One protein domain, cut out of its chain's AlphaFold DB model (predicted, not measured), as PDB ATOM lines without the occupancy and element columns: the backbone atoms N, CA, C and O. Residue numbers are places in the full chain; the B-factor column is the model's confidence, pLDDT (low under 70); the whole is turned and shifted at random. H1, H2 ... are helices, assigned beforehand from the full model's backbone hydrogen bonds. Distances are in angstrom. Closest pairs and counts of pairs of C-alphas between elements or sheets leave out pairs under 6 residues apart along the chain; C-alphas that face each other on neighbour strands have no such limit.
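This is residues 2 to 86 of the 235 residues of an uncharacterized protein of Sphingobium sp. YR768 (UniProt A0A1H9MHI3). Two helices, H2 and H4, cross at a steep angle to make the core of an elongated, all-helix domain, with short H1 beyond the start of H2 at one end and short H3 at the other. The long unnamed stretch 37 to 55 leads from H2 through the middle and out to H3, and residues 19 to 25 stand free between H1 and the body. The printed part has 85 residues, with four named helices in the order H1, H2, H3, H4 and no named strand. It is only just compact, close to loose, with a radius of gyration of the C-alphas of 13.9 A and spans of 42 by 25 by 24 A.

H1, residues 11 to 18, is close to but not clearly touching H2, residues 21 to 36; their closest C-alphas are those of Leu 17 and Glu 23, 6.8 A apart, at a steep tilt of 59 degrees, the same way. H2 is also close to but not clearly touching H3, residues 56 to 63, about perpendicular at 83 degrees; the closest C-alphas, of Leu 36 and Arg 62, are 7.9 A apart. H2 and H4, residues 68 to 82, touch, opposite ways at a steep tilt of 51 degrees; the closest C-alphas, of Ala 33 and Ile 74, are 5.1 A apart. H1 is apart from H3 and H4. In the four helices every O i to N i+4 pair is within hydrogen-bond range.

H1 begins at C-alpha 11, (208.192, 206.007, 136.125), and is 10.5 A long; H2 is 23.2 A, H3 10.6 A. H4, 20.8 A, ends at C-alpha 82, (212.667, 185.909, 147.055).

The C-alphas farthest apart, of Arg 10 and Lys 65, are 42.9 A apart. The printed part has no cut. The H2 to H3 link is long, with 19 residues; the other two are tight. The pLDDT is under 70 in residues 2 to 9 and 49 to 54.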
ATOM      1  N   ARG A   2     215.677 191.931 146.033       58.44
ATOM      2  CA  ARG A   2     214.703 190.889 145.666       58.44
ATOM      3  C   ARG A   2     213.809 191.414 144.550       58.44
ATOM      4  O   ARG A   2     213.680 192.629 144.422       58.44
ATOM      5  N   THR A   3     213.191 190.531 143.772       58.75
ATOM      6  CA  THR A   3     212.207 190.930 142.748       58.75
ATOM      7  C   THR A   3     211.097 191.799 143.347       58.75
ATOM      8  O   THR A   3     210.754 192.824 142.777       58.75
ATOM      9  N   ALA A   4     210.633 191.468 144.555       57.38
ATOM     10  CA  ALA A   4     209.622 192.247 145.271       57.38
ATOM     11  C   ALA A   4     210.054 193.674 145.680       57.38
ATOM     12  O   ALA A   4     209.206 194.512 145.963       57.38
ATOM     13  N   ASP A   5     211.360 193.965 145.696       62.62
ATOM     14  CA  ASP A   5     211.903 195.280 146.067       62.62
ATOM     15  C   ASP A   5     212.224 196.140 144.825       62.62
ATOM     16  O   ASP A   5     212.935 197.145 144.924       62.62
ATOM     17  N   GLN A   6     211.780 195.723 143.632       64.00
ATOM     18  CA  GLN A   6     212.034 196.443 142.387       64.00
ATOM     19  C   GLN A   6     211.241 197.746 142.336       64.00
ATOM     20  O   GLN A   6     210.025 197.753 142.207       64.00
ATOM     21  N   ARG A   7     211.968 198.862 142.370       61.97
ATOM     22  CA  ARG A   7     211.519 200.142 141.823       61.97
ATOM     23  C   ARG A   7     212.622 200.680 140.942       61.97
ATOM     24  O   ARG A   7     213.788 200.714 141.350       61.97
ATOM     25  N   SER A   8     212.284 201.066 139.727       64.19
ATOM     26  CA  SER A   8     213.209 201.805 138.892       64.19
ATOM     27  C   SER A   8     213.226 203.276 139.324       64.19
ATOM     28  O   SER A   8     212.334 203.780 139.997       64.19
ATOM     29  N   GLY A   9     214.271 204.005 138.939       66.81
ATOM     30  CA  GLY A   9     214.287 205.463 139.090       66.81
ATOM     31  C   GLY A   9     213.488 206.200 138.008       66.81
ATOM     32  O   GLY A   9     213.664 207.410 137.878       66.81
ATOM     33  N   ARG A  10     212.716 205.493 137.167       80.00
ATOM     34  CA  ARG A  10     212.019 206.032 135.989       80.00
ATOM     35  C   ARG A  10     210.595 205.493 135.915       80.00
ATOM     36  O   ARG A  10     210.406 204.324 135.606       80.00
ATOM     37  N   THR A  11     209.615 206.368 136.097       82.94
ATOM     38  CA  THR A  11     208.192 206.007 136.125       82.94
ATOM     39  C   THR A  11     207.764 205.162 134.924       82.94
ATOM     40  O   THR A  11     207.062 204.179 135.099       82.94
ATOM     41  N   GLU A  12     208.273 205.442 133.721       86.25
ATOM     42  CA  GLU A  12     207.901 204.691 132.514       86.25
ATOM     43  C   GLU A  12     208.383 203.230 132.543       86.25
ATOM     44  O   GLU A  12     207.785 202.356 131.922       86.25
ATOM     45  N   THR A  13     209.487 202.950 133.242       86.44
ATOM     46  CA  THR A  13     209.982 201.574 133.421       86.44
ATOM     47  C   THR A  13     209.160 200.825 134.466       86.44
ATOM     48  O   THR A  13     208.939 199.629 134.299       86.44
ATOM     49  N   ASP A  14     208.687 201.517 135.503       86.81
ATOM     50  CA  ASP A  14     207.798 200.925 136.508       86.81
ATOM     51  C   ASP A  14     206.436 200.592 135.888       86.81
ATOM     52  O   ASP A  14     205.988 199.454 135.981       86.81
ATOM     53  N   GLU A  15     205.841 201.523 135.138       88.25
ATOM     54  CA  GLU A  15     204.576 201.301 134.418       88.25
ATOM     55  C   GLU A  15     204.674 200.143 133.406       88.25
ATOM     56  O   GLU A  15     203.776 199.303 133.304       88.25
ATOM     57  N   SER A  16     205.786 200.062 132.665       91.06
ATOM     58  CA  SER A  16     206.079 198.952 131.749       91.06
ATOM     59  C   SER A  16     206.135 197.602 132.470       91.06
ATOM     60  O   SER A  16     205.574 196.611 131.996       91.06
ATOM     61  N   LEU A  17     206.787 197.558 133.634       88.88
ATOM     62  CA  LEU A  17     206.899 196.347 134.440       88.88
ATOM     63  C   LEU A  17     205.536 195.916 134.991       88.88
ATOM     64  O   LEU A  17     205.159 194.755 134.816       88.88
ATOM     65  N   GLU A  18     204.792 196.848 135.593       87.06
ATOM     66  CA  GLU A  18     203.467 196.617 136.184       87.06
ATOM     67  C   GLU A  18     202.452 196.096 135.157       87.06
ATOM     68  O   GLU A  18     201.605 195.266 135.477       87.06
ATOM     69  N   THR A  19     202.557 196.543 133.905       88.75
ATOM     70  CA  THR A  19     201.651 196.134 132.817       88.75
ATOM     71  C   THR A  19     202.174 194.962 131.984       88.75
ATOM     72  O   THR A  19     201.521 194.534 131.026       88.75
ATOM     73  N   SER A  20     203.339 194.410 132.331       91.94
ATOM     74  CA  SER A  20     203.932 193.298 131.593       91.94
ATOM     75  C   SER A  20     203.125 192.003 131.748       91.94
ATOM     76  O   SER A  20     202.501 191.737 132.780       91.94
ATOM     77  N   SER A  21     203.162 191.143 130.722       91.50
ATOM     78  CA  SER A  21     202.483 189.842 130.779       91.50
ATOM     79  C   SER A  21     203.084 188.927 131.848       91.50
ATOM     80  O   SER A  21     202.344 188.207 132.514       91.50
ATOM     81  N   ALA A  22     204.404 188.980 132.049       91.06
ATOM     82  CA  ALA A  22     205.085 188.242 133.104       91.06
ATOM     83  C   ALA A  22     204.601 188.645 134.507       91.06
ATOM     84  O   ALA A  22     204.245 187.758 135.284       91.06
ATOM     85  N   GLU A  23     204.532 189.949 134.814       91.44
ATOM     86  CA  GLU A  23     204.036 190.413 136.118       91.44
ATOM     87  C   GLU A  23     202.554 190.080 136.281       91.44
ATOM     88  O   GLU A  23     202.179 189.521 137.301       91.44
ATOM     89  N   THR A  24     201.729 190.285 135.249       92.44
ATOM     90  CA  THR A  24     200.295 189.932 135.289       92.44
ATOM     91  C   THR A  24     200.077 188.452 135.627       92.44
ATOM     92  O   THR A  24     199.241 188.105 136.464       92.44
ATOM     93  N   LEU A  25     200.833 187.554 134.984       92.81
ATOM     94  CA  LEU A  25     200.744 186.114 135.234       92.81
ATOM     95  C   LEU A  25     201.238 185.743 136.635       92.81
ATOM     96  O   LEU A  25     200.649 184.876 137.283       92.81
ATOM     97  N   PHE A  26     202.317 186.371 137.100       92.19
ATOM     98  CA  PHE A  26     202.873 186.105 138.421       92.19
ATOM     99  C   PHE A  26     201.973 186.641 139.541       92.19
ATOM    100  O   PHE A  26     201.712 185.935 140.513       92.19
ATOM    101  N   ASP A  27     201.429 187.841 139.374       92.25
ATOM    102  CA  ASP A  27     200.491 188.494 140.285       92.25
ATOM    103  C   ASP A  27     199.184 187.695 140.433       92.25
ATOM    104  O   ASP A  27     198.676 187.526 141.542       92.25
ATOM    105  N   ALA A  28     198.688 187.071 139.358       93.62
ATOM    106  CA  ALA A  28     197.574 186.125 139.457       93.62
ATOM    107  C   ALA A  28     197.886 184.960 140.421       93.62
ATOM    108  O   ALA A  28     197.077 184.643 141.295       93.62
ATOM    109  N   ARG A  29     199.088 184.371 140.331       94.62
ATOM    110  CA  ARG A  29     199.538 183.313 141.258       94.62
ATOM    111  C   ARG A  29     199.777 183.832 142.670       94.62
ATOM    112  O   ARG A  29     199.486 183.130 143.636       94.62
ATOM    113  N   ARG A  30     200.265 185.067 142.803       94.62
ATOM    114  CA  ARG A  30     200.427 185.740 144.094       94.62
ATOM    115  C   ARG A  30     199.081 185.865 144.804       94.62
ATOM    116  O   ARG A  30     198.975 185.451 145.954       94.62
ATOM    117  N   ARG A  31     198.036 186.334 144.114       93.75
ATOM    118  CA  ARG A  31     196.681 186.442 144.682       93.75
ATOM    119  C   ARG A  31     196.089 185.092 145.086       93.75
ATOM    120  O   ARG A  31     195.473 185.006 146.146       93.75
ATOM    121  N   GLU A  32     196.306 184.040 144.295       94.81
ATOM    122  CA  GLU A  32     195.918 182.668 144.670       94.81
ATOM    123  C   GLU A  32     196.588 182.244 145.991       94.81
ATOM    124  O   GLU A  32     195.916 181.773 146.910       94.81
ATOM    125  N   ALA A  33     197.898 182.472 146.127       94.50
ATOM    126  CA  ALA A  33     198.649 182.139 147.337       94.50
ATOM    127  C   ALA A  33     198.226 182.976 148.561       94.50
ATOM    128  O   ALA A  33     198.105 182.428 149.658       94.50
ATOM    129  N   LEU A  34     197.956 184.275 148.383       93.38
ATOM    130  CA  LEU A  34     197.419 185.140 149.442       93.38
ATOM    131  C   LEU A  34     196.062 184.633 149.939       93.38
ATOM    132  O   LEU A  34     195.843 184.562 151.145       93.38
ATOM    133  N   CYS A  35     195.181 184.220 149.022       94.00
ATOM    134  CA  CYS A  35     193.871 183.669 149.361       94.00
ATOM    135  C   CYS A  35     193.982 182.370 150.176       94.00
ATOM    136  O   CYS A  35     193.319 182.235 151.203       94.00
ATOM    137  N   LEU A  36     194.861 181.439 149.779       94.06
ATOM    138  CA  LEU A  36     195.093 180.188 150.517       94.06
ATOM    139  C   LEU A  36     195.622 180.420 151.939       94.06
ATOM    140  O   LEU A  36     195.330 179.644 152.851       94.06
ATOM    141  N   LEU A  37     196.405 181.482 152.125       92.00
ATOM    142  CA  LEU A  37     196.947 181.889 153.417       92.00
ATOM    143  C   LEU A  37     196.036 182.847 154.181       92.00
ATOM    144  O   LEU A  37     196.448 183.300 155.248       92.00
ATOM    145  N   ASP A  38     194.833 183.141 153.675       90.75
ATOM    146  CA  ASP A  38     193.887 184.076 154.296       90.75
ATOM    147  C   ASP A  38     194.563 185.424 154.627       90.75
ATOM    148  O   ASP A  38     194.377 186.019 155.686       90.75
ATOM    149  N   PHE A  39     195.436 185.870 153.720       90.31
ATOM    150  CA  PHE A  39     196.060 187.186 153.756       90.31
ATOM    151  C   PHE A  39     195.194 188.200 153.008       90.31
ATOM    152  O   PHE A  39     194.380 187.848 152.153       90.31
ATOM    153  N   SER A  40     195.416 189.486 153.296       88.69
ATOM    154  CA  SER A  40     194.792 190.566 152.530       88.69
ATOM    155  C   SER A  40     195.092 190.410 151.030       88.69
ATOM    156  O   SER A  40     196.264 190.246 150.675       88.69
ATOM    157  N   PRO A  41     194.085 190.525 150.144       85.31
ATOM    158  CA  PRO A  41     194.302 190.501 148.697       85.31
ATOM    159  C   PRO A  41     195.125 191.702 148.201       85.31
ATOM    160  O   PRO A  41     195.702 191.631 147.121       85.31
ATOM    161  N   GLU A  42     195.219 192.767 149.003       84.19
ATOM    162  CA  GLU A  42     196.020 193.969 148.725       84.19
ATOM    163  C   GLU A  42     197.482 193.837 149.190       84.19
ATOM    164  O   GLU A  42     198.275 194.773 149.077       84.19
ATOM    165  N   ALA A  43     197.865 192.698 149.778       86.56
ATOM    166  CA  ALA A  43     199.247 192.469 150.174       86.56
ATOM    167  C   ALA A  43     200.159 192.381 148.939       86.56
ATOM    168  O   ALA A  43     199.937 191.579 148.038       86.56
ATOM    169  N   LEU A  44     201.240 193.167 148.933       85.12
ATOM    170  CA  LEU A  44     202.167 193.230 147.795       85.12
ATOM    171  C   LEU A  44     203.009 191.959 147.608       85.12
ATOM    172  O   LEU A  44     203.466 191.694 146.501       85.12
ATOM    173  N   THR A  45     203.223 191.188 148.676       88.88
ATOM    174  CA  THR A  45     204.040 189.967 148.676       88.88
ATOM    175  C   THR A  45     203.425 188.890 149.559       88.88
ATOM    176  O   THR A  45     202.769 189.191 150.562       88.88
ATOM    177  N   VAL A  46     203.696 187.628 149.238       90.00
ATOM    178  CA  VAL A  46     203.453 186.489 150.139       90.00
ATOM    179  C   VAL A  46     204.605 186.357 151.140       90.00
ATOM    180  O   VAL A  46     204.392 186.143 152.335       90.00
ATOM    181  N   ALA A  47     205.842 186.517 150.668       86.50
ATOM    182  CA  ALA A  47     207.051 186.464 151.478       86.50
ATOM    183  C   ALA A  47     207.221 187.719 152.357       86.50
ATOM    184  O   ALA A  47     206.713 188.795 152.047       86.50
ATOM    185  N   GLY A  48     207.990 187.590 153.446       74.75
ATOM    186  CA  GLY A  48     208.373 188.714 154.317       74.75
ATOM    187  C   GLY A  48     207.603 188.828 155.635       74.75
ATOM    188  O   GLY A  48     208.034 189.592 156.485       74.75
ATOM    189  N   GLY A  49     206.562 188.008 155.843       60.41
ATOM    190  CA  GLY A  49     205.584 188.104 156.940       60.41
ATOM    191  C   GLY A  49     206.056 187.912 158.390       60.41
ATOM    192  O   GLY A  49     205.244 187.552 159.232       60.41
ATOM    193  N   ASN A  50     207.327 188.157 158.713       53.03
ATOM    194  CA  ASN A  50     207.782 188.268 160.106       53.03
ATOM    195  C   ASN A  50     207.374 189.602 160.764       53.03
ATOM    196  O   ASN A  50     207.558 189.759 161.967       53.03
ATOM    197  N   ASP A  51     206.860 190.554 159.987       52.78
ATOM    198  CA  ASP A  51     206.379 191.874 160.408       52.78
ATOM    199  C   ASP A  51     204.844 192.009 160.378       52.78
ATOM    200  O   ASP A  51     204.312 193.065 160.717       52.78
ATOM    201  N   ARG A  52     204.123 190.949 159.991       62.94
ATOM    202  CA  ARG A  52     202.656 190.925 159.998       62.94
ATOM    203  C   ARG A  52     202.150 190.702 161.423       62.94
ATOM    204  O   ARG A  52     202.782 190.000 162.209       62.94
ATOM    205  N   GLU A  53     200.980 191.259 161.745       61.94
ATOM    206  CA  GLU A  53     200.296 191.013 163.032       61.94
ATOM    207  C   GLU A  53     200.084 189.509 163.298       61.94
ATOM    208  O   GLU A  53     200.034 189.052 164.439       61.94
ATOM    209  N   GLU A  54     200.010 188.725 162.224       66.50
ATOM    210  CA  GLU A  54     199.887 187.277 162.229       66.50
ATOM    211  C   GLU A  54     201.272 186.620 162.351       66.50
ATOM    212  O   GLU A  54     202.051 186.574 161.401       66.50
ATOM    213  N   GLY A  55     201.588 186.073 163.527       78.75
ATOM    214  CA  GLY A  55     202.852 185.368 163.745       78.75
ATOM    215  C   GLY A  55     202.985 184.058 162.947       78.75
ATOM    216  O   GLY A  55     202.002 183.452 162.517       78.75
ATOM    217  N   ILE A  56     204.219 183.550 162.834       85.94
ATOM    218  CA  ILE A  56     204.573 182.316 162.099       85.94
ATOM    219  C   ILE A  56     203.725 181.084 162.474       85.94
ATOM    220  O   ILE A  56     203.464 180.227 161.630       85.94
ATOM    221  N   ALA A  57     203.251 180.998 163.722       88.44
ATOM    222  CA  ALA A  57     202.384 179.915 164.185       88.44
ATOM    223  C   ALA A  57     201.022 179.899 163.464       88.44
ATOM    224  O   ALA A  57     200.512 178.825 163.145       88.44
ATOM    225  N   THR A  58     200.459 181.072 163.156       88.31
ATOM    226  CA  THR A  58     199.208 181.206 162.396       88.31
ATOM    227  C   THR A  58     199.401 180.738 160.958       88.31
ATOM    228  O   THR A  58     198.607 179.943 160.458       88.31
ATOM    229  N   ILE A  59     200.498 181.158 160.319       90.56
ATOM    230  CA  ILE A  59     200.858 180.724 158.961       90.56
ATOM    231  C   ILE A  59     200.997 179.200 158.917       90.56
ATOM    232  O   ILE A  59     200.407 178.550 158.055       90.56
ATOM    233  N   PHE A  60     201.709 178.610 159.883       91.50
ATOM    234  CA  PHE A  60     201.840 177.157 159.986       91.50
ATOM    235  C   PHE A  60     200.481 176.460 160.133       91.50
ATOM    236  O   PHE A  60     200.206 175.499 159.420       91.50
ATOM    237  N   ALA A  61     199.604 176.953 161.012       93.44
ATOM    238  CA  ALA A  61     198.278 176.370 161.215       93.44
ATOM    239  C   ALA A  61     197.385 176.440 159.961       93.44
ATOM    240  O   ALA A  61     196.528 175.573 159.781       93.44
ATOM    241  N   ARG A  62     197.566 177.453 159.102       93.62
ATOM    242  CA  ARG A  62     196.890 177.557 157.798       93.62
ATOM    243  C   ARG A  62     197.472 176.551 156.802       93.62
ATOM    244  O   ARG A  62     196.718 175.752 156.257       93.62
ATOM    245  N   LEU A  63     198.800 176.506 156.653       94.94
ATOM    246  CA  LEU A  63     199.495 175.548 155.781       94.94
ATOM    247  C   LEU A  63     199.184 174.087 156.137       94.94
ATOM    248  O   LEU A  63     198.963 173.279 155.244       94.94
ATOM    249  N   ALA A  64     199.100 173.753 157.426       96.56
ATOM    250  CA  ALA A  64     198.812 172.398 157.903       96.56
ATOM    251  C   ALA A  64     197.418 171.866 157.505       96.56
ATOM    252  O   ALA A  64     197.148 170.679 157.673       96.56
ATOM    253  N   LYS A  65     196.523 172.732 157.010       96.75
ATOM    254  CA  LYS A  65     195.181 172.369 156.524       96.75
ATOM    255  C   LYS A  65     195.110 172.218 155.003       96.75
ATOM    256  O   LYS A  65     194.057 171.833 154.497       96.75
ATOM    257  N   LEU A  66     196.171 172.586 154.287       96.75
ATOM    258  CA  LEU A  66     196.237 172.536 152.831       96.75
ATOM    259  C   LEU A  66     196.752 171.174 152.361       96.75
ATOM    260  O   LEU A  66     197.452 170.472 153.093       96.75
ATOM    261  N   ASP A  67     196.397 170.809 151.132       95.69
ATOM    262  CA  ASP A  67     197.016 169.672 150.459       95.69
ATOM    263  C   ASP A  67     198.430 170.019 149.960       95.69
ATOM    264  O   ASP A  67     198.876 171.170 149.978       95.69
ATOM    265  N   GLU A  68     199.157 168.983 149.545       93.69
ATOM    266  CA  GLU A  68     200.537 169.098 149.083       93.69
ATOM    267  C   GLU A  68     200.666 170.057 147.886       93.69
ATOM    268  O   GLU A  68     201.542 170.926 147.885       93.69
ATOM    269  N   ASP A  69     199.756 169.974 146.913       92.69
ATOM    270  CA  ASP A  69     199.772 170.804 145.704       92.69
ATOM    271  C   ASP A  69     199.590 172.298 146.020       92.69
ATOM    272  O   ASP A  69     200.297 173.155 145.469       92.69
ATOM    273  N   ALA A  70     198.689 172.637 146.944       94.50
ATOM    274  CA  ALA A  70     198.484 174.005 147.406       94.50
ATOM    275  C   ALA A  70     199.718 174.544 148.149       94.50
ATOM    276  O   ALA A  70     200.139 175.679 147.903       94.50
ATOM    277  N   VAL A  71     200.353 173.729 149.001       95.62
ATOM    278  CA  VAL A  71     201.597 174.113 149.692       95.62
ATOM    279  C   VAL A  71     202.733 174.353 148.691       95.62
ATOM    280  O   VAL A  71     203.429 175.367 148.791       95.62
ATOM    281  N   PHE A  72     202.907 173.484 147.690       93.81
ATOM    282  CA  PHE A  72     203.925 173.673 146.648       93.81
ATOM    283  C   PHE A  72     203.653 174.888 145.759       93.81
ATOM    284  O   PHE A  72     204.600 175.560 145.344       93.81
ATOM    285  N   SER A  73     202.387 175.218 145.506       93.00
ATOM    286  CA  SER A  73     202.007 176.418 144.752       93.00
ATOM    287  C   SER A  73     202.388 177.698 145.502       93.00
ATOM    288  O   SER A  73     203.003 178.595 144.921       93.00
ATOM    289  N   ILE A  74     202.124 177.757 146.813       95.00
ATOM    290  CA  ILE A  74     202.565 178.864 147.679       95.00
ATOM    291  C   ILE A  74     204.096 178.946 147.696       95.00
ATOM    292  O   ILE A  74     204.667 180.026 147.528       95.00
ATOM    293  N   LEU A  75     204.775 177.806 147.857       94.25
ATOM    294  CA  LEU A  75     206.234 177.742 147.856       94.25
ATOM    295  C   LEU A  75     206.824 178.277 146.544       94.25
ATOM    296  O   LEU A  75     207.802 179.022 146.581       94.25
ATOM    297  N   ALA A  76     206.236 177.942 145.394       93.12
ATOM    298  CA  ALA A  76     206.682 178.434 144.093       93.12
ATOM    299  C   ALA A  76     206.615 179.967 143.995       93.12
ATOM    300  O   ALA A  76     207.578 180.588 143.536       93.12
ATOM    301  N   VAL A  77     205.535 180.583 144.487       94.31
ATOM    302  CA  VAL A  77     205.403 182.048 144.556       94.31
ATOM    303  C   VAL A  77     206.468 182.645 145.476       94.31
ATOM    304  O   VAL A  77     207.196 183.547 145.065       94.31
ATOM    305  N   VAL A  78     206.636 182.100 146.684       93.31
ATOM    306  CA  VAL A  78     207.644 182.572 147.654       93.31
ATOM    307  C   VAL A  78     209.063 182.473 147.080       93.31
ATOM    308  O   VAL A  78     209.862 183.398 147.237       93.31
ATOM    309  N   MET A  79     209.389 181.386 146.375       91.12
ATOM    310  CA  MET A  79     210.673 181.238 145.679       91.12
ATOM    311  C   MET A  79     210.851 182.290 144.577       91.12
ATOM    312  O   MET A  79     211.938 182.849 144.447       91.12
ATOM    313  N   GLY A  80     209.795 182.593 143.814       90.75
ATOM    314  CA  GLY A  80     209.811 183.648 142.798       90.75
ATOM    315  C   GLY A  80     210.040 185.046 143.384       90.75
ATOM    316  O   GLY A  80     210.908 185.778 142.910       90.75
ATOM    317  N   GLU A  81     209.329 185.398 144.457       90.44
ATOM    318  CA  GLU A  81     209.440 186.708 145.121       90.44
ATOM    319  C   GLU A  81     210.806 186.925 145.780       90.44
ATOM    320  O   GLU A  81     211.334 188.041 145.797       90.44
ATOM    321  N   THR A  82     211.387 185.858 146.330       89.50
ATOM    322  CA  THR A  82     212.667 185.909 147.055       89.50
ATOM    323  C   THR A  82     213.886 185.766 146.149       89.50
ATOM    324  O   THR A  82     215.015 185.942 146.622       89.50
ATOM    325  N   LEU A  83     213.685 185.502 144.854       89.19
ATOM    326  CA  LEU A  83     214.767 185.400 143.889       89.19
ATOM    327  C   LEU A  83     215.520 186.733 143.798       89.19
ATOM    328  O   LEU A  83     214.943 187.811 143.641       89.19
ATOM    329  N   ALA A  84     216.845 186.662 143.923       83.38
ATOM    330  CA  ALA A  84     217.687 187.835 143.770       83.38
ATOM    331  C   ALA A  84     217.796 188.199 142.286       83.38
ATOM    332  O   ALA A  84     218.180 187.373 141.450       83.38
ATOM    333  N   ILE A  85     217.508 189.461 141.987       79.38
ATOM    334  CA  ILE A  85     217.691 190.037 140.656       79.38
ATOM    335  C   ILE A  85     219.166 189.940 140.291       79.38
ATOM    336  O   ILE A  85     220.031 190.077 141.159       79.38
ATOM    337  N   ASP A  86     219.447 189.731 139.007       78.19
ATOM    338  CA  ASP A  86     220.815 189.694 138.482       78.19
ATOM    339  C   ASP A  86     221.662 188.542 139.065       78.19
ATOM    340  O   ASP A  86     222.885 188.525 138.942       78.19
TER     341      ASP A  86